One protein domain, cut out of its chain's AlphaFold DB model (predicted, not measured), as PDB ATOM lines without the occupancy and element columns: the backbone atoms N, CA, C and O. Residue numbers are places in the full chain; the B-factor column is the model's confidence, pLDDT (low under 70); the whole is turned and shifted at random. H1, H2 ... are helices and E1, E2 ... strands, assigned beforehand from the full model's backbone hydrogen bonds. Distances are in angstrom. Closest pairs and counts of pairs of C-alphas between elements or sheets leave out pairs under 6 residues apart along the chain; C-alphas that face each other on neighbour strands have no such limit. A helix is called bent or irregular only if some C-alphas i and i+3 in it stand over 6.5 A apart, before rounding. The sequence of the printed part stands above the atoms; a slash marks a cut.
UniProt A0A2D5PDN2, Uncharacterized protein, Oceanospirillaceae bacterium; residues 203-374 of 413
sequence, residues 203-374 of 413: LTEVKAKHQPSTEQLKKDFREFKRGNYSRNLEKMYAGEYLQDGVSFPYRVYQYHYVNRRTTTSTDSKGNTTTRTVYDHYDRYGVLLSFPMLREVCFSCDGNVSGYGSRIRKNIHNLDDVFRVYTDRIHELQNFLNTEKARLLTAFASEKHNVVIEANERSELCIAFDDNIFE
ATOM      1  N   LEU A 203     -11.670  37.402   2.098       94.50
ATOM      2  CA  LEU A 203     -12.208  36.396   1.196       94.50
ATOM      3  C   LEU A 203     -12.438  36.986  -0.194       94.50
ATOM      4  O   LEU A 203     -13.048  38.037  -0.376       94.50
ATOM      5  N   THR A 204     -12.009  36.251  -1.212       94.50
ATOM      6  CA  THR A 204     -12.173  36.644  -2.613       94.50
ATOM      7  C   THR A 204     -13.170  35.733  -3.306       94.50
ATOM      8  O   THR A 204     -13.052  34.508  -3.272       94.50
ATOM      9  N   GLU A 205     -14.183  36.316  -3.944       93.69
ATOM     10  CA  GLU A 205     -15.194  35.533  -4.651       93.69
ATOM     11  C   GLU A 205     -14.566  34.772  -5.828       93.69
ATOM     12  O   GLU A 205     -13.951  35.346  -6.737       93.69
ATOM     13  N   VAL A 206     -14.760  33.454  -5.848       93.00
ATOM     14  CA  VAL A 206     -14.336  32.627  -6.974       93.00
ATOM     15  C   VAL A 206     -15.375  32.787  -8.075       93.00
ATOM     16  O   VAL A 206     -16.473  32.243  -7.993       93.00
ATOM     17  N   LYS A 207     -15.030  33.527  -9.132       89.19
ATOM     18  CA  LYS A 207     -15.922  33.735 -10.288       89.19
ATOM     19  C   LYS A 207     -16.421  32.396 -10.833       89.19
ATOM     20  O   LYS A 207     -15.621  31.476 -10.986       89.19
ATOM     21  N   ALA A 208     -17.686  32.325 -11.252       82.50
ATOM     22  CA  ALA A 208     -18.331  31.095 -11.738       82.50
ATOM     23  C   ALA A 208     -17.500  30.299 -12.770       82.50
ATOM     24  O   ALA A 208     -17.427  29.079 -12.701       82.50
ATOM     25  N   LYS A 209     -16.795  30.979 -13.688       82.62
ATOM     26  CA  LYS A 209     -15.907  30.338 -14.683       82.62
ATOM     27  C   LYS A 209     -14.685  29.606 -14.099       82.62
ATOM     28  O   LYS A 209     -14.059  28.819 -14.799       82.62
ATOM     29  N   HIS A 210     -14.306  29.927 -12.866       84.69
ATOM     30  CA  HIS A 210     -13.169  29.360 -12.138       84.69
ATOM     31  C   HIS A 210     -13.613  28.447 -10.991       84.69
ATOM     32  O   HIS A 210     -12.766  27.811 -10.364       84.69
ATOM     33  N   GLN A 211     -14.917  28.367 -10.718       87.25
ATOM     34  CA  GLN A 211     -15.445  27.407  -9.763       87.25
ATOM     35  C   GLN A 211     -15.356  25.996 -10.360       87.25
ATOM     36  O   GLN A 211     -15.622  25.807 -11.553       87.25
ATOM     37  N   PRO A 212     -14.987  24.986  -9.557       88.38
ATOM     38  CA  PRO A 212     -15.108  23.606  -9.989       88.38
ATOM     39  C   PRO A 212     -16.586  23.304 -10.247       88.38
ATOM     40  O   PRO A 212     -17.463  23.702  -9.482       88.38
ATOM     41  N   SER A 213     -16.878  22.588 -11.332       90.12
ATOM     42  CA  SER A 213     -18.251  22.160 -11.581       90.12
ATOM     43  C   SER A 213     -18.705  21.197 -10.484       90.12
ATOM     44  O   SER A 213     -17.915  20.395  -9.978       90.12
ATOM     45  N   THR A 214     -19.998  21.207 -10.158       90.81
ATOM     46  CA  THR A 214     -20.583  20.247  -9.210       90.81
ATOM     47  C   THR A 214     -20.285  18.798  -9.611       90.81
ATOM     48  O   THR A 214     -20.050  17.949  -8.759       90.81
ATOM     49  N   GLU A 215     -20.235  18.499 -10.914       90.69
ATOM     50  CA  GLU A 215     -19.871  17.167 -11.412       90.69
ATOM     51  C   GLU A 215     -18.404  16.808 -11.159       90.69
ATOM     52  O   GLU A 215     -18.109  15.640 -10.909       90.69
ATOM     53  N   GLN A 216     -17.491  17.781 -11.187       91.75
ATOM     54  CA  GLN A 216     -16.103  17.554 -10.796       91.75
ATOM     55  C   GLN A 216     -16.009  17.290  -9.289       91.75
ATOM     56  O   GLN A 216     -15.483  16.256  -8.888       91.75
ATOM     57  N   LEU A 217     -16.629  18.141  -8.469       94.25
ATOM     58  CA  LEU A 217     -16.666  17.965  -7.015       94.25
ATOM     59  C   LEU A 217     -17.296  16.630  -6.595       94.25
ATOM     60  O   LEU A 217     -16.816  15.988  -5.671       94.25
ATOM     61  N   LYS A 218     -18.323  16.154  -7.308       93.25
ATOM     62  CA  LYS A 218     -18.923  14.825  -7.104       93.25
ATOM     63  C   LYS A 218     -17.977  13.673  -7.402       93.25
ATOM     64  O   LYS A 218     -18.146  12.591  -6.841       93.25
ATOM     65  N   LYS A 219     -17.062  13.827  -8.359       92.06
ATOM     66  CA  LYS A 219     -16.051  12.795  -8.622       92.06
ATOM     67  C   LYS A 219     -15.050  12.760  -7.480       92.06
ATOM     68  O   LYS A 219     -14.735  11.673  -7.006       92.06
ATOM     69  N   ASP A 220     -14.643  13.945  -7.041       93.31
ATOM     70  CA  ASP A 220     -13.572  14.116  -6.073       93.31
ATOM     71  C   ASP A 220     -14.033  13.808  -4.640       93.31
ATOM     72  O   ASP A 220     -13.266  13.200  -3.906       93.31
ATOM     73  N   PHE A 221     -15.281  14.117  -4.266       95.25
ATOM     74  CA  PHE A 221     -15.822  13.908  -2.917       95.25
ATOM     75  C   PHE A 221     -17.254  13.347  -2.931       95.25
ATOM     76  O   PHE A 221     -18.099  13.679  -3.773       95.25
ATOM     77  N   ARG A 222     -17.556  12.488  -1.958       93.88
ATOM     78  CA  ARG A 222     -18.873  11.887  -1.719       93.88
ATOM     79  C   ARG A 222     -19.860  12.888  -1.135       93.88
ATOM     80  O   ARG A 222     -21.045  12.767  -1.442       93.88
ATOM     81  N   GLU A 223     -19.394  13.895  -0.397       95.00
ATOM     82  CA  GLU A 223     -20.233  14.985   0.127       95.00
ATOM     83  C   GLU A 223     -21.101  15.639  -0.968       95.00
ATOM     84  O   GLU A 223     -22.303  15.834  -0.788       95.00
ATOM     85  N   PHE A 224     -20.561  15.876  -2.166       95.50
ATOM     86  CA  PHE A 224     -21.323  16.504  -3.257       95.50
ATOM     87  C   PHE A 224     -22.259  15.534  -4.000       95.50
ATOM     88  O   PHE A 224     -22.998  15.943  -4.896       95.50
ATOM     89  N   LYS A 225     -22.294  14.240  -3.645       93.88
ATOM     90  CA  LYS A 225     -23.250  13.272  -4.227       93.88
ATOM     91  C   LYS A 225     -24.644  13.345  -3.601       93.88
ATOM     92  O   LYS A 225     -25.557  12.700  -4.119       93.88
ATOM     93  N   ARG A 226     -24.820  14.149  -2.547       93.00
ATOM     94  CA  ARG A 226     -26.112  14.429  -1.899       93.00
ATOM     95  C   ARG A 226     -27.165  14.936  -2.876       93.00
ATOM     96  O   ARG A 226     -26.836  15.484  -3.927       93.00
ATOM     97  N   GLY A 227     -28.434  14.772  -2.517       92.44
ATOM     98  CA  GLY A 227     -29.554  15.086  -3.400       92.44
ATOM     99  C   GLY A 227     -29.856  13.951  -4.369       92.44
ATOM    100  O   GLY A 227     -28.997  13.123  -4.668       92.44
ATOM    101  N   ASN A 228     -31.067  13.930  -4.916       93.25
ATOM    102  CA  ASN A 228     -31.435  13.048  -6.030       93.25
ATOM    103  C   ASN A 228     -32.125  13.797  -7.189       93.25
ATOM    104  O   ASN A 228     -32.479  13.167  -8.185       93.25
ATOM    105  N   TYR A 229     -32.296  15.120  -7.072       93.50
ATOM    106  CA  TYR A 229     -32.961  15.960  -8.067       93.50
ATOM    107  C   TYR A 229     -32.031  17.045  -8.620       93.50
ATOM    108  O   TYR A 229     -31.489  16.867  -9.709       93.50
ATOM    109  N   SER A 230     -31.792  18.123  -7.871       93.50
ATOM    110  CA  SER A 230     -30.882  19.213  -8.252       93.50
ATOM    111  C   SER A 230     -29.750  19.383  -7.239       93.50
ATOM    112  O   SER A 230     -29.858  18.946  -6.090       93.50
ATOM    113  N   ARG A 231     -28.635  19.947  -7.713       94.06
ATOM    114  CA  ARG A 231     -27.377  20.131  -6.981       94.06
ATOM    115  C   ARG A 231     -26.668  21.368  -7.524       94.06
ATOM    116  O   ARG A 231     -26.299  21.361  -8.696       94.06
ATOM    117  N   ASN A 232     -26.459  22.380  -6.694       93.88
ATOM    118  CA  ASN A 232     -25.847  23.647  -7.079       93.88
ATOM    119  C   ASN A 232     -24.792  24.076  -6.067       93.88
ATOM    120  O   ASN A 232     -24.982  23.964  -4.862       93.88
ATOM    121  N   LEU A 233     -23.688  24.612  -6.575       94.25
ATOM    122  CA  LEU A 233     -22.726  25.351  -5.773       94.25
ATOM    123  C   LEU A 233     -23.151  26.826  -5.802       94.25
ATOM    124  O   LEU A 233     -22.972  27.490  -6.818       94.25
ATOM    125  N   GLU A 234     -23.783  27.302  -4.732       93.12
ATOM    126  CA  GLU A 234     -24.391  28.642  -4.678       93.12
ATOM    127  C   GLU A 234     -23.340  29.729  -4.435       93.12
ATOM    128  O   GLU A 234     -23.391  30.807  -5.024       93.12
ATOM    129  N   LYS A 235     -22.361  29.444  -3.571       94.06
ATOM    130  CA  LYS A 235     -21.291  30.380  -3.212       94.06
ATOM    131  C   LYS A 235     -19.957  29.660  -3.120       94.06
ATOM    132  O   LYS A 235     -19.892  28.552  -2.589       94.06
ATOM    133  N   MET A 236     -18.890  30.319  -3.570       96.19
ATOM    134  CA  MET A 236     -17.519  29.883  -3.318       96.19
ATOM    135  C   MET A 236     -16.578  31.082  -3.203       96.19
ATOM    136  O   MET A 236     -16.514  31.914  -4.106       96.19
ATOM    137  N   TYR A 237     -15.819  31.125  -2.113       96.75
ATOM    138  CA  TYR A 237     -14.808  32.145  -1.847       96.75
ATOM    139  C   TYR A 237     -13.467  31.480  -1.566       96.75
ATOM    140  O   TYR A 237     -13.426  30.375  -1.029       96.75
ATOM    141  N   ALA A 238     -12.378  32.135  -1.942       97.12
ATOM    142  CA  ALA A 238     -11.020  31.708  -1.655       97.12
ATOM    143  C   ALA A 238     -10.392  32.628  -0.608       97.12
ATOM    144  O   ALA A 238     -10.594  33.842  -0.648       97.12
ATOM    145  N   GLY A 239      -9.616  32.041   0.293       96.50
ATOM    146  CA  GLY A 239      -8.856  32.758   1.306       96.50
ATOM    147  C   GLY A 239      -7.505  32.103   1.553       96.50
ATOM    148  O   GLY A 239      -7.222  31.000   1.074       96.50
ATOM    149  N   GLU A 240      -6.679  32.798   2.321       96.50
ATOM    150  CA  GLU A 240      -5.413  32.293   2.834       96.50
ATOM    151  C   GLU A 240      -5.469  32.349   4.356       96.50
ATOM    152  O   GLU A 240      -5.845  33.363   4.939       96.50
ATOM    153  N   TYR A 241      -5.171  31.228   5.004       95.50
ATOM    154  CA  TYR A 241      -5.033  31.184   6.450       95.50
ATOM    155  C   TYR A 241      -3.564  31.400   6.796       95.50
ATOM    156  O   TYR A 241      -2.714  30.767   6.180       95.50
ATOM    157  N   LEU A 242      -3.270  32.264   7.769       93.12
ATOM    158  CA  LEU A 242      -1.918  32.515   8.264       93.12
ATOM    159  C   LEU A 242      -1.961  32.708   9.781       93.12
ATOM    160  O   LEU A 242      -2.452  33.727  10.263       93.12
ATOM    161  N   GLN A 243      -1.426  31.749  10.533       92.25
ATOM    162  CA  GLN A 243      -1.308  31.859  11.986       92.25
ATOM    163  C   GLN A 243      -0.160  30.988  12.501       92.25
ATOM    164  O   GLN A 243       0.037  29.882  12.010       92.25
ATOM    165  N   ASP A 244       0.609  31.486  13.473       89.38
ATOM    166  CA  ASP A 244       1.703  30.759  14.144       89.38
ATOM    167  C   ASP A 244       2.706  30.078  13.183       89.38
ATOM    168  O   ASP A 244       3.255  29.015  13.455       89.38
ATOM    169  N   GLY A 245       2.955  30.707  12.026       87.81
ATOM    170  CA  GLY A 245       3.862  30.197  10.990       87.81
ATOM    171  C   GLY A 245       3.264  29.122  10.073       87.81
ATOM    172  O   GLY A 245       3.918  28.723   9.109       87.81
ATOM    173  N   VAL A 246       2.025  28.688  10.318       90.94
ATOM    174  CA  VAL A 246       1.260  27.803   9.435       90.94
ATOM    175  C   VAL A 246       0.478  28.657   8.440       90.94
ATOM    176  O   VAL A 246      -0.309  29.518   8.836       90.94
ATOM    177  N   SER A 247       0.686  28.409   7.142       94.06
ATOM    178  CA  SER A 247      -0.142  28.977   6.076       94.06
ATOM    179  C   SER A 247      -0.677  27.898   5.148       94.06
ATOM    180  O   SER A 247       0.035  26.955   4.792       94.06
ATOM    181  N   PHE A 248      -1.942  28.044   4.757       95.94
ATOM    182  CA  PHE A 248      -2.542  27.236   3.705       95.94
ATOM    183  C   PHE A 248      -3.659  27.997   2.975       95.94
ATOM    184  O   PHE A 248      -4.459  28.703   3.599       95.94
ATOM    185  N   PRO A 249      -3.767  27.826   1.644       97.06
ATOM    186  CA  PRO A 249      -4.907  28.323   0.894       97.06
ATOM    187  C   PRO A 249      -6.130  27.438   1.146       97.06
ATOM    188  O   PRO A 249      -6.027  26.211   1.239       97.06
ATOM    189  N   TYR A 250      -7.307  28.051   1.181       97.56
ATOM    190  CA  TYR A 250      -8.569  27.339   1.340       97.56
ATOM    191  C   TYR A 250      -9.671  27.945   0.471       97.56
ATOM    192  O   TYR A 250      -9.589  29.082   0.000       97.56
ATOM    193  N   ARG A 251     -10.726  27.162   0.239       97.50
ATOM    194  CA  ARG A 251     -11.959  27.617  -0.405       97.50
ATOM    195  C   ARG A 251     -13.140  27.304   0.488       97.50
ATOM    196  O   ARG A 251     -13.347  26.148   0.828       97.50
ATOM    197  N   VAL A 252     -13.932  28.306   0.832       97.62
ATOM    198  CA  VAL A 252     -15.191  28.139   1.563       97.62
ATOM    199  C   VAL A 252     -16.356  28.100   0.581       97.62
ATOM    200  O   VAL A 252     -16.335  28.806  -0.430       97.62
ATOM    201  N   TYR A 253     -17.365  27.272   0.844       97.31
ATOM    202  CA  TYR A 253     -18.491  27.096  -0.065       97.31
ATOM    203  C   TYR A 253     -19.854  26.991   0.629       97.31
ATOM    204  O   TYR A 253     -19.953  26.615   1.797       97.31
ATOM    205  N   GLN A 254     -20.902  27.277  -0.149       97.19
ATOM    206  CA  GLN A 254     -22.292  26.894   0.114       97.19
ATOM    207  C   GLN A 254     -22.770  25.986  -1.019       97.19
ATOM    208  O   GLN A 254     -22.732  26.363  -2.192       97.19
ATOM    209  N   TYR A 255     -23.231  24.796  -0.664       97.06
ATOM    210  CA  TYR A 255     -23.716  23.779  -1.581       97.06
ATOM    211  C   TYR A 255     -25.185  23.470  -1.302       97.06
ATOM    212  O   TYR A 255     -25.533  22.996  -0.224       97.06
ATOM    213  N   HIS A 256     -26.033  23.707  -2.294       96.94
ATOM    214  CA  HIS A 256     -27.461  23.454  -2.238       96.94
ATOM    215  C   HIS A 256     -27.811  22.144  -2.945       96.94
ATOM    216  O   HIS A 256     -27.374  21.896  -4.074       96.94
ATOM    217  N   TYR A 257     -28.655  21.315  -2.336       95.94
ATOM    218  CA  TYR A 257     -29.175  20.118  -2.991       95.94
ATOM    219  C   TYR A 257     -30.646  19.861  -2.678       95.94
ATOM    220  O   TYR A 257     -31.174  20.243  -1.636       95.94
ATOM    221  N   VAL A 258     -31.304  19.154  -3.599       96.31
ATOM    222  CA  VAL A 258     -32.728  18.830  -3.496       96.31
ATOM    223  C   VAL A 258     -32.951  17.325  -3.539       96.31
ATOM    224  O   VAL A 258     -32.469  16.616  -4.434       96.31
ATOM    225  N   ASN A 259     -33.740  16.845  -2.581       94.38
ATOM    226  CA  ASN A 259     -34.306  15.504  -2.571       94.38
ATOM    227  C   ASN A 259     -35.754  15.554  -3.059       94.38
ATOM    228  O   ASN A 259     -36.621  16.162  -2.443       94.38
ATOM    229  N   ARG A 260     -36.030  14.868  -4.161       95.44
ATOM    230  CA  ARG A 260     -37.369  14.572  -4.649       95.44
ATOM    231  C   ARG A 260     -37.824  13.234  -4.080       95.44
ATOM    232  O   ARG A 260     -37.200  12.201  -4.344       95.44
ATOM    233  N   ARG A 261     -38.948  13.238  -3.367       93.06
ATOM    234  CA  ARG A 261     -39.642  12.022  -2.926       93.06
ATOM    235  C   ARG A 261     -41.113  12.060  -3.307       93.06
ATOM    236  O   ARG A 261     -41.715  13.123  -3.438       93.06
ATOM    237  N   THR A 262     -41.683  10.879  -3.485       92.06
ATOM    238  CA  THR A 262     -43.108  10.704  -3.748       92.06
ATOM    239  C   THR A 262     -43.761  10.207  -2.471       92.06
ATOM    240  O   THR A 262     -43.341   9.196  -1.915       92.06
ATOM    241  N   THR A 263     -44.763  10.929  -1.982       89.50
ATOM    242  CA  THR A 263     -45.555  10.533  -0.820       89.50
ATOM    243  C   THR A 263     -46.950  10.163  -1.284       89.50
ATOM    244  O   THR A 263     -47.633  10.960  -1.928       89.50
ATOM    245  N   THR A 264     -47.355   8.944  -0.952       90.50
ATOM    246  CA  THR A 264     -48.679   8.413  -1.242       90.50
ATOM    247  C   THR A 264     -49.478   8.409   0.052       90.50
ATOM    248  O   THR A 264     -49.041   7.818   1.035       90.50
ATOM    249  N   SER A 265     -50.622   9.087   0.066       85.12
ATOM    250  CA  SER A 265     -51.550   9.085   1.198       85.12
ATOM    251  C   SER A 265     -52.868   8.471   0.761       85.12
ATOM    252  O   SER A 265     -53.396   8.843  -0.286       85.12
ATOM    253  N   THR A 266     -53.411   7.568   1.572       85.62
ATOM    254  CA  THR A 266     -54.734   6.979   1.355       85.62
ATOM    255  C   THR A 266     -55.698   7.559   2.381       85.62
ATOM    256  O   THR A 266     -55.401   7.561   3.574       85.62
ATOM    257  N   ASP A 267     -56.816   8.115   1.921       82.44
ATOM    258  CA  ASP A 267     -57.844   8.651   2.811       82.44
ATOM    259  C   ASP A 267     -58.686   7.530   3.452       82.44
ATOM    260  O   ASP A 267     -58.611   6.357   3.077       82.44
ATOM    261  N   SER A 268     -59.528   7.885   4.426       76.94
ATOM    262  CA  SER A 268     -60.443   6.941   5.089       76.94
ATOM    263  C   SER A 268     -61.515   6.347   4.160       76.94
ATOM    264  O   SER A 268     -62.255   5.460   4.579       76.94
ATOM    265  N   LYS A 269     -61.599   6.814   2.907       81.12
ATOM    266  CA  LYS A 269     -62.506   6.330   1.858       81.12
ATOM    267  C   LYS A 269     -61.786   5.457   0.819       81.12
ATOM    268  O   LYS A 269     -62.419   5.026  -0.140       81.12
ATOM    269  N   GLY A 270     -60.496   5.164   1.010       79.38
ATOM    270  CA  GLY A 270     -59.695   4.319   0.121       79.38
ATOM    271  C   GLY A 270     -59.115   5.039  -1.102       79.38
ATOM    272  O   GLY A 270     -58.464   4.398  -1.930       79.38
ATOM    273  N   ASN A 271     -59.289   6.357  -1.229       79.25
ATOM    274  CA  ASN A 271     -58.710   7.121  -2.329       79.25
ATOM    275  C   ASN A 271     -57.235   7.386  -2.064       79.25
ATOM    276  O   ASN A 271     -56.848   7.858  -0.996       79.25
ATOM    277  N   THR A 272     -56.408   7.123  -3.070       85.31
ATOM    278  CA  THR A 272     -54.957   7.265  -2.975       85.31
ATOM    279  C   THR A 272     -54.507   8.525  -3.708       85.31
ATOM    280  O   THR A 272     -54.706   8.648  -4.914       85.31
ATOM    281  N   THR A 273     -53.889   9.460  -2.987       84.81
ATOM    282  CA  THR A 273     -53.313  10.690  -3.542       84.81
ATOM    283  C   THR A 273     -51.794  10.613  -3.509       84.81
ATOM    284  O   THR A 273     -51.194  10.421  -2.450       84.81
ATOM    285  N   THR A 274     -51.172  10.810  -4.667       89.06
ATOM    286  CA  THR A 274     -49.716  10.810  -4.829       89.06
ATOM    287  C   THR A 274     -49.219  12.243  -4.982       89.06
ATOM    288  O   THR A 274     -49.588  12.929  -5.934       89.06
ATOM    289  N   ARG A 275     -48.363  12.707  -4.067       90.94
ATOM    290  CA  ARG A 275     -47.744  14.039  -4.110       90.94
ATOM    291  C   ARG A 275     -46.229  13.920  -4.231       90.94
ATOM    292  O   ARG A 275     -45.593  13.207  -3.459       90.94
ATOM    293  N   THR A 276     -45.639  14.660  -5.164       92.50
ATOM    294  CA  THR A 276     -44.185  14.850  -5.222       92.50
ATOM    295  C   THR A 276     -43.788  16.006  -4.309       92.50
ATOM    296  O   THR A 276     -44.343  17.100  -4.411       92.50
ATOM    297  N   VAL A 277     -42.837  15.755  -3.413       92.75
ATOM    298  CA  VAL A 277     -42.272  16.734  -2.481       92.75
ATOM    299  C   VAL A 277     -40.798  16.929  -2.821       92.75
ATOM    300  O   VAL A 277     -40.089  15.958  -3.097       92.75
ATOM    301  N   TYR A 278     -40.372  18.189  -2.828       95.25
ATOM    302  CA  TYR A 278     -38.987  18.601  -3.015       95.25
ATOM    303  C   TYR A 278     -38.489  19.166  -1.692       95.25
ATOM    304  O   TYR A 278     -38.959  20.213  -1.250       95.25
ATOM    305  N   ASP A 279     -37.581  18.445  -1.053       94.12
ATOM    306  CA  ASP A 279     -36.950  18.854   0.192       94.12
ATOM    307  C   ASP A 279     -35.599  19.504  -0.151       94.12
ATOM    308  O   ASP A 279     -34.756  18.881  -0.804       94.12
ATOM    309  N   HIS A 280     -35.434  20.764   0.244       96.19
ATOM    310  CA  HIS A 280     -34.276  21.607  -0.052       96.19
ATOM    311  C   HIS A 280     -33.320  21.636   1.142       96.19
ATOM    312  O   HIS A 280     -33.772  21.787   2.276       96.19
ATOM    313  N   TYR A 281     -32.021  21.515   0.881       95.75
ATOM    314  CA  TYR A 281     -30.985  21.477   1.911       95.75
ATOM    315  C   TYR A 281     -29.770  22.297   1.485       95.75
ATOM    316  O   TYR A 281     -29.414  22.301   0.305       95.75
ATOM    317  N   ASP A 282     -29.108  22.910   2.462       96.56
ATOM    318  CA  ASP A 282     -27.838  23.609   2.290       96.56
ATOM    319  C   ASP A 282     -26.753  22.934   3.128       96.56
ATOM    320  O   ASP A 282     -26.999  22.471   4.241       96.56
ATOM    321  N   ARG A 283     -25.545  22.872   2.571       96.94
ATOM    322  CA  ARG A 283     -24.333  22.390   3.231       96.94
ATOM    323  C   ARG A 283     -23.246  23.426   3.072       96.94
ATOM    324  O   ARG A 283     -23.030  23.940   1.973       96.94
ATOM    325  N   TYR A 284     -22.539  23.689   4.153       98.19
ATOM    326  CA  TYR A 284     -21.456  24.656   4.193       98.19
ATOM    327  C   TYR A 284     -20.160  23.943   4.513       98.19
ATOM    328  O   TYR A 284     -20.165  22.911   5.185       98.19
ATOM    329  N   GLY A 285     -19.043  24.465   4.022       97.56
ATOM    330  CA  GLY A 285     -17.779  23.795   4.262       97.56
ATOM    331  C   GLY A 285     -16.562  24.479   3.681       97.56
ATOM    332  O   GLY A 285     -16.653  25.525   3.038       97.56
ATOM    333  N   VAL A 286     -15.415  23.849   3.917       98.19
ATOM    334  CA  VAL A 286     -14.103  24.287   3.440       98.19
ATOM    335  C   VAL A 286     -13.437  23.165   2.644       98.19
ATOM    336  O   VAL A 286     -13.490  21.998   3.031       98.19
ATOM    337  N   LEU A 287     -12.804  23.538   1.531       97.88
ATOM    338  CA  LEU A 287     -11.947  22.713   0.687       97.88
ATOM    339  C   LEU A 287     -10.508  23.226   0.765       97.88
ATOM    340  O   LEU A 287     -10.271  24.418   0.561       97.88
ATOM    341  N   LEU A 288      -9.543  22.343   1.001       97.62
ATOM    342  CA  LEU A 288      -8.118  22.694   1.013       97.62
ATOM    343  C   LEU A 288      -7.231  21.487   0.680       97.62
ATOM    344  O   LEU A 288      -7.696  20.352   0.672       97.62
ATOM    345  N   SER A 289      -5.942  21.716   0.423       96.50
ATOM    346  CA  SER A 289      -4.971  20.622   0.316       96.50
ATOM    347  C   SER A 289      -4.518  20.183   1.707       96.50
ATOM    348  O   SER A 289      -4.115  21.014   2.514       96.50
ATOM    349  N   PHE A 290      -4.571  18.884   1.986       95.56
ATOM    350  CA  PHE A 290      -4.234  18.311   3.282       95.56
ATOM    351  C   PHE A 290      -3.420  17.017   3.102       95.56
ATOM    352  O   PHE A 290      -3.985  15.940   2.899       95.56
ATOM    353  N   PRO A 291      -2.080  17.087   3.156       92.44
ATOM    354  CA  PRO A 291      -1.210  15.977   2.760       92.44
ATOM    355  C   PRO A 291      -1.192  14.792   3.740       92.44
ATOM    356  O   PRO A 291      -0.677  13.735   3.388       92.44
ATOM    357  N   MET A 292      -1.735  14.946   4.952       92.88
ATOM    358  CA  MET A 292      -1.643  13.936   6.016       92.88
ATOM    359  C   MET A 292      -2.699  12.824   5.922       92.88
ATOM    360  O   MET A 292      -2.582  11.822   6.623       92.88
ATOM    361  N   LEU A 293      -3.730  12.988   5.085       93.31
ATOM    362  CA  LEU A 293      -4.810  12.014   4.910       93.31
ATOM    363  C   LEU A 293      -5.174  11.843   3.435       93.31
ATOM    364  O   LEU A 293      -5.173  12.803   2.667       93.31
ATOM    365  N   ARG A 294      -5.539  10.615   3.057       94.06
ATOM    366  CA  ARG A 294      -6.064  10.266   1.731       94.06
ATOM    367  C   ARG A 294      -7.087   9.153   1.842       94.06
ATOM    368  O   ARG A 294      -6.896   8.232   2.630       94.06
ATOM    369  N   GLU A 295      -8.124   9.221   1.016       94.75
ATOM    370  CA  GLU A 295      -9.175   8.198   0.909       94.75
ATOM    371  C   GLU A 295      -9.764   7.798   2.273       94.75
ATOM    372  O   GLU A 295      -9.914   6.619   2.608       94.75
ATOM    373  N   VAL A 296     -10.076   8.805   3.086       94.06
ATOM    374  CA  VAL A 296     -10.665   8.654   4.422       94.06
ATOM    375  C   VAL A 296     -11.900   9.536   4.510       94.06
ATOM    376  O   VAL A 296     -11.900  10.666   4.033       94.06
ATOM    377  N   CYS A 297     -12.953   9.036   5.143       94.94
ATOM    378  CA  CYS A 297     -14.153   9.810   5.434       94.94
ATOM    379  C   CYS A 297     -14.598   9.566   6.876       94.94
ATOM    380  O   CYS A 297     -14.817   8.420   7.273       94.94
ATOM    381  N   PHE A 298     -14.771  10.644   7.631       94.44
ATOM    382  CA  PHE A 298     -15.426  10.677   8.931       94.44
ATOM    383  C   PHE A 298     -16.812  11.298   8.740       94.44
ATOM    384  O   PHE A 298     -16.918  12.428   8.272       94.44
ATOM    385  N   SER A 299     -17.880  10.571   9.070       94.56
ATOM    386  CA  SER A 299     -19.259  11.013   8.809       94.56
ATOM    387  C   SER A 299     -20.151  10.863  10.045       94.56
ATOM    388  O   SER A 299     -20.349   9.743  10.523       94.56
ATOM    389  N   CYS A 300     -20.706  11.974  10.543       92.12
ATOM    390  CA  CYS A 300     -21.732  11.999  11.600       92.12
ATOM    391  C   CYS A 300     -23.160  11.886  11.038       92.12
ATOM    392  O   CYS A 300     -24.051  11.352  11.689       92.12
ATOM    393  N   ASP A 301     -23.367  12.353   9.809       82.06
ATOM    394  CA  ASP A 301     -24.671  12.455   9.138       82.06
ATOM    395  C   ASP A 301     -25.238  11.077   8.735       82.06
ATOM    396  O   ASP A 301     -26.441  10.833   8.667       82.06
ATOM    397  N   GLY A 302     -24.359  10.111   8.464       74.62
ATOM    398  CA  GLY A 302     -24.758   8.759   8.079       74.62
ATOM    399  C   GLY A 302     -25.320   8.620   6.659       74.62
ATOM    400  O   GLY A 302     -25.412   7.484   6.187       74.62
ATOM    401  N   ASN A 303     -25.622   9.728   5.975       81.19
ATOM    402  CA  ASN A 303     -25.996   9.778   4.556       81.19
ATOM    403  C   ASN A 303     -24.794   9.759   3.602       81.19
ATOM    404  O   ASN A 303     -24.936   9.396   2.434       81.19
ATOM    405  N   VAL A 304     -23.607  10.122   4.090       83.75
ATOM    406  CA  VAL A 304     -22.360  10.032   3.322       83.75
ATOM    407  C   VAL A 304     -21.603   8.792   3.762       83.75
ATOM    408  O   VAL A 304     -21.142   8.706   4.903       83.75
ATOM    409  N   SER A 305     -21.501   7.825   2.851       78.25
ATOM    410  CA  SER A 305     -20.555   6.717   2.936       78.25
ATOM    411  C   SER A 305     -19.287   7.075   2.163       78.25
ATOM    412  O   SER A 305     -19.349   7.573   1.035       78.25
ATOM    413  N   GLY A 306     -18.139   6.864   2.801       72.31
ATOM    414  CA  GLY A 306     -16.844   7.258   2.259       72.31
ATOM    415  C   GLY A 306     -16.190   6.235   1.339       72.31
ATOM    416  O   GLY A 306     -16.848   5.397   0.719       72.31
ATOM    417  N   TYR A 307     -14.864   6.330   1.260       75.75
ATOM    418  CA  TYR A 307     -14.006   5.393   0.542       75.75
ATOM    419  C   TYR A 307     -13.882   4.078   1.314       75.75
ATOM    420  O   TYR A 307     -13.696   4.082   2.529       75.75
ATOM    421  N   GLY A 308     -13.963   2.956   0.602       84.19
ATOM    422  CA  GLY A 308     -13.705   1.646   1.186       84.19
ATOM    423  C   GLY A 308     -14.729   1.173   2.217       84.19
ATOM    424  O   GLY A 308     -15.908   1.548   2.206       84.19
ATOM    425  N   SER A 309     -14.268   0.294   3.102       86.88
ATOM    426  CA  SER A 309     -15.111  -0.336   4.120       86.88
ATOM    427  C   SER A 309     -15.242   0.511   5.388       86.88
ATOM    428  O   SER A 309     -14.325   1.223   5.794       86.88
ATOM    429  N   ARG A 310     -16.391   0.400   6.067       89.94
ATOM    430  CA  ARG A 310     -16.574   1.015   7.389       89.94
ATOM    431  C   ARG A 310     -15.689   0.316   8.420       89.94
ATOM    432  O   ARG A 310     -15.777  -0.901   8.589       89.94
ATOM    433  N   ILE A 311     -14.931   1.098   9.175       87.25
ATOM    434  CA  ILE A 311     -14.138   0.621  10.304       87.25
ATOM    435  C   ILE A 311     -15.018   0.557  11.561       87.25
ATOM    436  O   ILE A 311     -15.904   1.384  11.769       87.25
ATOM    437  N   ARG A 312     -14.802  -0.487  12.367       80.12
ATOM    438  CA  ARG A 312     -15.409  -0.693  13.693       80.12
ATOM    439  C   ARG A 312     -14.359  -1.245  14.655       80.12
ATOM    440  O   ARG A 312     -14.468  -2.377  15.120       80.12
ATOM    441  N   LYS A 313     -13.261  -0.512  14.822       75.50
ATOM    442  CA  LYS A 313     -12.089  -0.955  15.600       75.50
ATOM    443  C   LYS A 313     -11.894  -0.153  16.888       75.50
ATOM    444  O   LYS A 313     -10.878  -0.335  17.546       75.50
ATOM    445  N   ASN A 314     -12.856   0.700  17.237       72.81
ATOM    446  CA  ASN A 314     -12.801   1.623  18.359       72.81
ATOM    447  C   ASN A 314     -11.490   2.429  18.396       72.81
ATOM    448  O   ASN A 314     -10.783   2.467  19.404       72.81
ATOM    449  N   ILE A 315     -11.120   3.026  17.258       75.06
ATOM    450  CA  ILE A 315      -9.895   3.825  17.159       75.06
ATOM    451  C   ILE A 315     -10.106   5.096  17.988       75.06
ATOM    452  O   ILE A 315     -10.839   5.986  17.573       75.06
ATOM    453  N   HIS A 316      -9.499   5.160  19.175       79.44
ATOM    454  CA  HIS A 316      -9.589   6.301  20.098       79.44
ATOM    455  C   HIS A 316     -11.029   6.778  20.400       79.44
ATOM    456  O   HIS A 316     -11.246   7.975  20.568       79.44
ATOM    457  N   ASN A 317     -12.015   5.871  20.463       80.50
ATOM    458  CA  ASN A 317     -13.444   6.188  20.657       80.50
ATOM    459  C   ASN A 317     -14.084   7.064  19.562       80.50
ATOM    460  O   ASN A 317     -15.207   7.533  19.722       80.50
ATOM    461  N   LEU A 318     -13.428   7.238  18.408       84.69
ATOM    462  CA  LEU A 318     -14.009   7.965  17.272       84.69
ATOM    463  C   LEU A 318     -15.257   7.279  16.712       84.69
ATOM    464  O   LEU A 318     -16.131   7.964  16.192       84.69
ATOM    465  N   ASP A 319     -15.357   5.953  16.831       83.06
ATOM    466  CA  ASP A 319     -16.478   5.168  16.297       83.06
ATOM    467  C   ASP A 319     -17.820   5.480  16.997       83.06
ATOM    468  O   ASP A 319     -18.880   5.184  16.435       83.06
ATOM    469  N   ASP A 320     -17.777   6.091  18.190       85.75
ATOM    470  CA  ASP A 320     -18.960   6.525  18.946       85.75
ATOM    471  C   ASP A 320     -19.599   7.788  18.346       85.75
ATOM    472  O   ASP A 320     -20.796   8.024  18.513       85.75
ATOM    473  N   VAL A 321     -18.809   8.589  17.625       91.06
ATOM    474  CA  VAL A 321     -19.218   9.899  17.089       91.06
ATOM    475  C   VAL A 321     -19.252   9.894  15.565       91.06
ATOM    476  O   VAL A 321     -20.173  10.434  14.950       91.06
ATOM    477  N   PHE A 322     -18.284   9.230  14.937       92.81
ATOM    478  CA  PHE A 322     -18.141   9.151  13.493       92.81
ATOM    479  C   PHE A 322     -18.318   7.729  12.974       92.81
ATOM    480  O   PHE A 322     -17.811   6.744  13.505       92.81
ATOM    481  N   ARG A 323     -18.949   7.624  11.806       93.00
ATOM    482  CA  ARG A 323     -18.770   6.472  10.925       93.00
ATOM    483  C   ARG A 323     -17.512   6.717  10.101       93.00
ATOM    484  O   ARG A 323     -17.519   7.589   9.233       93.00
ATOM    485  N   VAL A 324     -16.454   5.960  10.379       92.81
ATOM    486  CA  VAL A 324     -15.173   6.079   9.671       92.81
ATOM    487  C   VAL A 324     -15.105   5.078   8.519       92.81
ATOM    488  O   VAL A 324     -15.357   3.886   8.709       92.81
ATOM    489  N   TYR A 325     -14.765   5.556   7.324       93.06
ATOM    490  CA  TYR A 325     -14.622   4.758   6.105       93.06
ATOM    491  C   TYR A 325     -13.228   4.965   5.517       93.06
ATOM    492  O   TYR A 325     -12.858   6.105   5.224       93.06
ATOM    493  N   THR A 326     -12.465   3.882   5.372       92.81
ATOM    494  CA  THR A 326     -11.215   3.855   4.601       92.81
ATOM    495  C   THR A 326     -10.731   2.417   4.421       92.81
ATOM    496  O   THR A 326     -10.938   1.574   5.296       92.81
ATOM    497  N   ASP A 327     -10.013   2.154   3.329       92.00
ATOM    498  CA  ASP A 327      -9.224   0.925   3.163       92.00
ATOM    499  C   ASP A 327      -7.758   1.110   3.623       92.00
ATOM    500  O   ASP A 327      -6.999   0.146   3.721       92.00
ATOM    501  N   ARG A 328      -7.356   2.338   3.988       91.12
ATOM    502  CA  ARG A 328      -5.984   2.722   4.369       91.12
ATOM    503  C   ARG A 328      -5.811   2.825   5.884       91.12
ATOM    504  O   ARG A 328      -5.335   3.822   6.420       91.12
ATOM    505  N   ILE A 329      -6.194   1.763   6.592       89.44
ATOM    506  CA  ILE A 329      -6.243   1.731   8.068       89.44
ATOM    507  C   ILE A 329      -4.903   2.131   8.706       89.44
ATOM    508  O   ILE A 329      -4.897   2.865   9.689       89.44
ATOM    509  N   HIS A 330      -3.776   1.678   8.154       88.12
ATOM    510  CA  HIS A 330      -2.454   1.991   8.703       88.12
ATOM    511  C   HIS A 330      -2.116   3.487   8.628       88.12
ATOM    512  O   HIS A 330      -1.556   4.034   9.573       88.12
ATOM    513  N   GLU A 331      -2.491   4.169   7.546       90.31
ATOM    514  CA  GLU A 331      -2.284   5.617   7.413       90.31
ATOM    515  C   GLU A 331      -3.197   6.401   8.343       90.31
ATOM    516  O   GLU A 331      -2.747   7.334   9.002       90.31
ATOM    517  N   LEU A 332      -4.449   5.961   8.470       91.31
ATOM    518  CA  LEU A 332      -5.383   6.524   9.434       91.31
ATOM    519  C   LEU A 332      -4.852   6.408  10.874       91.31
ATOM    520  O   LEU A 332      -4.938   7.368  11.630       91.31
ATOM    521  N   GLN A 333      -4.288   5.256  11.251       89.31
ATOM    522  CA  GLN A 333      -3.708   5.039  12.583       89.31
ATOM    523  C   GLN A 333      -2.447   5.872  12.829       89.31
ATOM    524  O   GLN A 333      -2.230   6.312  13.950       89.31
ATOM    525  N   ASN A 334      -1.630   6.104  11.799       90.31
ATOM    526  CA  ASN A 334      -0.461   6.977  11.914       90.31
ATOM    527  C   ASN A 334      -0.859   8.453  12.028       90.31
ATOM    528  O   ASN A 334      -0.193   9.219  12.721       90.31
ATOM    529  N   PHE A 335      -1.933   8.855  11.345       92.12
ATOM    530  CA  PHE A 335      -2.473  10.202  11.451       92.12
ATOM    531  C   PHE A 335      -3.108  10.442  12.822       92.12
ATOM    532  O   PHE A 335      -2.817  11.456  13.452       92.12
ATOM    533  N   LEU A 336      -3.972   9.531  13.278       92.62
ATOM    534  CA  LEU A 336      -4.748   9.684  14.504       92.62
ATOM    535  C   LEU A 336      -3.912   9.374  15.746       92.62
ATOM    536  O   LEU A 336      -3.667   8.221  16.078       92.62
ATOM    537  N   ASN A 337      -3.576  10.418  16.495       90.56
ATOM    538  CA  ASN A 337      -3.239  10.301  17.908       90.56
ATOM    539  C   ASN A 337      -4.459  10.680  18.771       90.56
ATOM    540  O   ASN A 337      -5.480  11.161  18.267       90.56
ATOM    541  N   THR A 338      -4.355  10.470  20.086       90.12
ATOM    542  CA  THR A 338      -5.426  10.795  21.043       90.12
ATOM    543  C   THR A 338      -5.887  12.250  20.938       90.12
ATOM    544  O   THR A 338      -7.077  12.522  21.071       90.12
ATOM    545  N   GLU A 339      -4.969  13.179  20.669       93.19
ATOM    546  CA  GLU A 339      -5.285  14.603  20.609       93.19
ATOM    547  C   GLU A 339      -6.081  14.962  19.351       93.19
ATOM    548  O   GLU A 339      -7.143  15.570  19.448       93.19
ATOM    549  N   LYS A 340      -5.671  14.474  18.175       94.62
ATOM    550  CA  LYS A 340      -6.446  14.620  16.934       94.62
ATOM    551  C   LYS A 340      -7.826  13.986  17.038       94.62
ATOM    552  O   LYS A 340      -8.807  14.581  16.602       94.62
ATOM    553  N   ALA A 341      -7.930  12.806  17.649       93.38
ATOM    554  CA  ALA A 341      -9.224  12.172  17.894       93.38
ATOM    555  C   ALA A 341     -10.132  13.043  18.786       93.38
ATOM    556  O   ALA A 341     -11.324  13.192  18.502       93.38
ATOM    557  N   ARG A 342      -9.561  13.669  19.826       94.00
ATOM    558  CA  ARG A 342     -10.257  14.612  20.713       94.00
ATOM    559  C   ARG A 342     -10.719  15.867  19.970       94.00
ATOM    560  O   ARG A 342     -11.872  16.255  20.136       94.00
ATOM    561  N   LEU A 343      -9.862  16.463  19.139       95.69
ATOM    562  CA  LEU A 343     -10.182  17.641  18.323       95.69
ATOM    563  C   LEU A 343     -11.342  17.367  17.359       95.69
ATOM    564  O   LEU A 343     -12.319  18.113  17.343       95.69
ATOM    565  N   LEU A 344     -11.279  16.258  16.614       95.88
ATOM    566  CA  LEU A 344     -12.347  15.848  15.695       95.88
ATOM    567  C   LEU A 344     -13.673  15.626  16.432       95.88
ATOM    568  O   LEU A 344     -14.727  16.053  15.963       95.88
ATOM    569  N   THR A 345     -13.621  14.979  17.598       94.25
ATOM    570  CA  THR A 345     -14.808  14.693  18.414       94.25
ATOM    571  C   THR A 345     -15.428  15.966  18.992       94.25
ATOM    572  O   THR A 345     -16.646  16.119  18.959       94.25
ATOM    573  N   ALA A 346     -14.605  16.897  19.482       94.75
ATOM    574  CA  ALA A 346     -15.070  18.191  19.978       94.75
ATOM    575  C   ALA A 346     -15.697  19.034  18.859       94.75
ATOM    576  O   ALA A 346     -16.744  19.642  19.046       94.75
ATOM    577  N   PHE A 347     -15.111  19.023  17.662       95.94
ATOM    578  CA  PHE A 347     -15.704  19.719  16.525       95.94
ATOM    579  C   PHE A 347     -17.065  19.122  16.122       95.94
ATOM    580  O   PHE A 347     -18.008  19.855  15.834       95.94
ATOM    581  N   ALA A 348     -17.197  17.793  16.157       94.38
ATOM    582  CA  ALA A 348     -18.454  17.104  15.867       94.38
ATOM    583  C   ALA A 348     -19.556  17.307  16.914       94.38
ATOM    584  O   ALA A 348     -20.726  17.137  16.584       94.38
ATOM    585  N   SER A 349     -19.219  17.654  18.160       93.38
ATOM    586  CA  SER A 349     -20.228  18.003  19.166       93.38
ATOM    587  C   SER A 349     -20.708  19.452  19.050       93.38
ATOM    588  O   SER A 349     -21.802  19.765  19.511       93.38
ATOM    589  N   GLU A 350     -19.916  20.329  18.428       94.44
ATOM    590  CA  GLU A 350     -20.252  21.740  18.206       94.44
ATOM    591  C   GLU A 350     -21.046  21.988  16.918       94.44
ATOM    592  O   GLU A 350     -21.743  23.000  16.818       94.44
ATOM    593  N   LYS A 351     -20.913  21.112  15.915       94.75
ATOM    594  CA  LYS A 351     -21.481  21.296  14.573       94.75
ATOM    595  C   LYS A 351     -22.390  20.149  14.164       94.75
ATOM    596  O   LYS A 351     -22.143  18.985  14.470       94.75
ATOM    597  N   HIS A 352     -23.433  20.476  13.411       94.06
ATOM    598  CA  HIS A 352     -24.445  19.512  13.007       94.06
ATOM    599  C   HIS A 352     -24.025  18.758  11.744       94.06
ATOM    600  O   HIS A 352     -23.626  19.348  10.735       94.06
ATOM    601  N   ASN A 353     -24.160  17.427  11.792       95.00
ATOM    602  CA  ASN A 353     -23.955  16.538  10.647       95.00
ATOM    603  C   ASN A 353     -22.588  16.732   9.971       95.00
ATOM    604  O   ASN A 353     -22.489  16.829   8.744       95.00
ATOM    605  N   VAL A 354     -21.524  16.793  10.773       96.88
ATOM    606  CA  VAL A 354     -20.153  16.955  10.276       96.88
ATOM    607  C   VAL A 354     -19.754  15.796   9.359       96.88
ATOM    608  O   VAL A 354     -19.965  14.619   9.665       96.88
ATOM    609  N   VAL A 355     -19.137  16.146   8.233       96.94
ATOM    610  CA  VAL A 355     -18.451  15.233   7.320       96.94
ATOM    611  C   VAL A 355     -17.052  15.778   7.062       96.94
ATOM    612  O   VAL A 355     -16.900  16.924   6.652       96.94
ATOM    613  N   ILE A 356     -16.035  14.954   7.297       96.62
ATOM    614  CA  ILE A 356     -14.631  15.263   7.016       96.62
ATOM    615  C   ILE A 356     -14.131  14.203   6.044       96.62
ATOM    616  O   ILE A 356     -14.025  13.030   6.396       96.62
ATOM    617  N   GLU A 357     -13.862  14.598   4.808       96.00
ATOM    618  CA  GLU A 357     -13.526  13.695   3.713       96.00
ATOM    619  C   GLU A 357     -12.209  14.110   3.058       96.00
ATOM    620  O   GLU A 357     -12.091  15.218   2.542       96.00
ATOM    621  N   ALA A 358     -11.226  13.213   3.058       96.12
ATOM    622  CA  ALA A 358      -9.977  13.362   2.326       96.12
ATOM    623  C   ALA A 358     -10.010  12.476   1.076       96.12
ATOM    624  O   ALA A 358     -10.196  11.261   1.183       96.12
ATOM    625  N   ASN A 359      -9.817  13.069  -0.101       94.94
ATOM    626  CA  ASN A 359      -9.857  12.344  -1.369       94.94
ATOM    627  C   ASN A 359      -8.510  11.677  -1.722       94.94
ATOM    628  O   ASN A 359      -7.533  11.744  -0.973       94.94
ATOM    629  N   GLU A 360      -8.445  11.021  -2.883       93.69
ATOM    630  CA  GLU A 360      -7.231  10.352  -3.387       93.69
ATOM    631  C   GLU A 360      -6.049  11.310  -3.636       93.69
ATOM    632  O   GLU A 360      -4.887  10.901  -3.602       93.69
ATOM    633  N   ARG A 361      -6.333  12.603  -3.850       93.94
ATOM    634  CA  ARG A 361      -5.345  13.654  -4.135       93.94
ATOM    635  C   ARG A 361      -4.846  14.357  -2.874       93.94
ATOM    636  O   ARG A 361      -4.035  15.275  -2.980       93.94
ATOM    637  N   SER A 362      -5.250  13.907  -1.683       93.38
ATOM    638  CA  SER A 362      -5.016  14.625  -0.418       93.38
ATOM    639  C   SER A 362      -5.587  16.047  -0.459       93.38
ATOM    640  O   SER A 362      -4.959  17.016  -0.039       93.38
ATOM    641  N   GLU A 363      -6.790  16.186  -1.006       96.12
ATOM    642  CA  GLU A 363      -7.638  17.349  -0.767       96.12
ATOM    643  C   GLU A 363      -8.657  16.983   0.313       96.12
ATOM    644  O   GLU A 363      -9.200  15.877   0.314       96.12
ATOM    645  N   LEU A 364      -8.895  17.909   1.233       97.25
ATOM    646  CA  LEU A 364      -9.795  17.760   2.364       97.25
ATOM    647  C   LEU A 364     -11.045  18.600   2.143       97.25
ATOM    648  O   LEU A 364     -10.956  19.777   1.803       97.25
ATOM    649  N   CYS A 365     -12.194  17.988   2.395       97.44
ATOM    650  CA  CYS A 365     -13.497  18.616   2.471       97.44
ATOM    651  C   CYS A 365     -14.026  18.478   3.898       97.44
ATOM    652  O   CYS A 365     -14.208  17.362   4.380       97.44
ATOM    653  N   ILE A 366     -14.293  19.600   4.564       97.94
ATOM    654  CA  ILE A 366     -14.981  19.639   5.863       97.94
ATOM    655  C   ILE A 366     -16.335  20.297   5.640       97.94
ATOM    656  O   ILE A 366     -16.371  21.456   5.238       97.94
ATOM    657  N   ALA A 367     -17.423  19.575   5.898       97.56
ATOM    658  CA  ALA A 367     -18.786  20.009   5.616       97.56
ATOM    659  C   ALA A 367     -19.724  19.809   6.813       97.56
ATOM    660  O   ALA A 367     -19.601  18.821   7.536       97.56
ATOM    661  N   PHE A 368     -20.687  20.710   6.994       97.50
ATOM    662  CA  PHE A 368     -21.695  20.683   8.063       97.50
ATOM    663  C   PHE A 368     -22.946  21.492   7.659       97.50
ATOM    664  O   PHE A 368     -22.968  22.115   6.595       97.50
ATOM    665  N   ASP A 369     -24.008  21.433   8.469       95.75
ATOM    666  CA  ASP A 369     -25.285  22.113   8.170       95.75
ATOM    667  C   ASP A 369     -25.296  23.593   8.584       95.75
ATOM    668  O   ASP A 369     -25.982  24.407   7.968       95.75
ATOM    669  N   ASP A 370     -24.558  23.948   9.636       95.38
ATOM    670  CA  ASP A 370     -24.519  25.308  10.177       95.38
ATOM    671  C   ASP A 370     -23.951  26.309   9.152       95.38
ATOM    672  O   ASP A 370     -22.969  26.027   8.462       95.38
ATOM    673  N   ASN A 371     -24.535  27.508   9.065       95.06
ATOM    674  CA  ASN A 371     -24.118  28.508   8.084       95.06
ATOM    675  C   ASN A 371     -22.714  29.045   8.399       95.06
ATOM    676  O   ASN A 371     -22.505  29.774   9.368       95.06
ATOM    677  N   ILE A 372     -21.745  28.720   7.541       95.56
ATOM    678  CA  ILE A 372     -20.355  29.151   7.729       95.56
ATOM    679  C   ILE A 372     -20.159  30.663   7.538       95.56
ATOM    680  O   ILE A 372     -19.177  31.208   8.030       95.56
ATOM    681  N   PHE A 373     -21.092  31.331   6.852       94.38
ATOM    682  CA  PHE A 373     -21.072  32.768   6.567       94.38
ATOM    683  C   PHE A 373     -21.893  33.593   7.567       94.38
ATOM    684  O   PHE A 373     -22.219  34.751   7.303       94.38
ATOM    685  N   GLU A 374     -22.298  32.998   8.686       92.19
ATOM    686  CA  GLU A 374     -22.965  33.734   9.752       92.19
ATOM    687  C   GLU A 374     -21.951  34.611  10.500       92.19
ATOM    688  O   GLU A 374     -20.911  34.133  10.956       92.19
TER     689      GLU A 374
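Overview. This is residues 203 to 374 of the 413 residues of an uncharacterized protein of Oceanospirillaceae bacterium (UniProt A0A2D5PDN2). One twisted sheet of seven strands makes the body, and its hairpin E2 and E3 runs on past the other strands as a long two-stranded arm that makes the length. H2, H3 and H4 gather near the short strands E4, E5 and E6 at one edge, while H1 sits near E1 at the other. The 172 printed residues hold, along the chain, H1 E1 E2 E3 E4 H2 E5 H3 H4 E6 E7, mixed helices and strands; the sheet's order is E1 E2 E3 E7 E6 E4 E5, all antiparallel. The whole is only just compact, close to loose, with a radius of gyration of the C-alphas of 18.5 A, and it spans 69 by 43 by 28 A.

Arrangement. E1, residues 231 to 243, E2, 246 to 266, and E3, 272 to 289, form a meander, each strand the antiparallel neighbour of the one before, in two hairpins. N 237 and O 252 are 2.9 A apart, and N 261 and O 277 3.0 A. E1 bends by 55 degrees at residue 234, E2 by 56 degrees at 249 and E3 by 50 degrees at 286. E3 neighbours E7, residues 363 to 368, with N 286 and O 366 at 2.9 A. E7 forms a hairpin with E6, residues 355 to 358, with N 357 and O 365 at 2.8 A. E6 neighbours E4, residues 296 to 299, with N 298 and O 356 at 2.8 A. E4 neighbours the edge strand E5, residues 323 to 325, with N 297 and O 325 at 2.9 A. H1, residues 214 to 220, is on the sheet at a height of 7.6 A; its closest C-alphas to E1 are Thr 214 and Leu 233, 6.5 A. H2, residues 315 to 320, H3, 329 to 335, and H4, 338 to 350, only graze the sheet. H2 touches H4, with C-alphas 316 and 338 closest at 6.2 A, a shallow tilt of 19 degrees, the same way. E5, H3, H4 and E6 make a split strand-helix-strand unit, two strands running the same way with E4 between them; its crossover is left-handed. Each O i to N i+4 pair is within hydrogen-bond range in H1, H3 and H4; in H2 0 of 2 are, beside 2 of 3 O i to N i+3 pairs.

Along the chain. E2 is 60.3 A long, E3 51.8 A, E1 34.3 A, H4 18.6 A and E7 16.9 A. H1 begins at C-alpha 214, (-20.583, 20.247, -9.210). E2 ends at C-alpha 266, (-54.734, 6.979, 1.355), and E7 at C-alpha 368, (-21.695, 20.683, 8.063). H2 is irregular, with C-alphas 316 and 319 7.9 A apart.

Size, cuts and confidence. The C-alphas farthest apart, Gly 245 and Lys 269, are 71.1 A from each other. Residues 242 to 247 stand free. The link from E4 to H2, residues 300 to 314, is long. The printed part has no cut, its mean pLDDT is 91.7, and no printed residue is under 70.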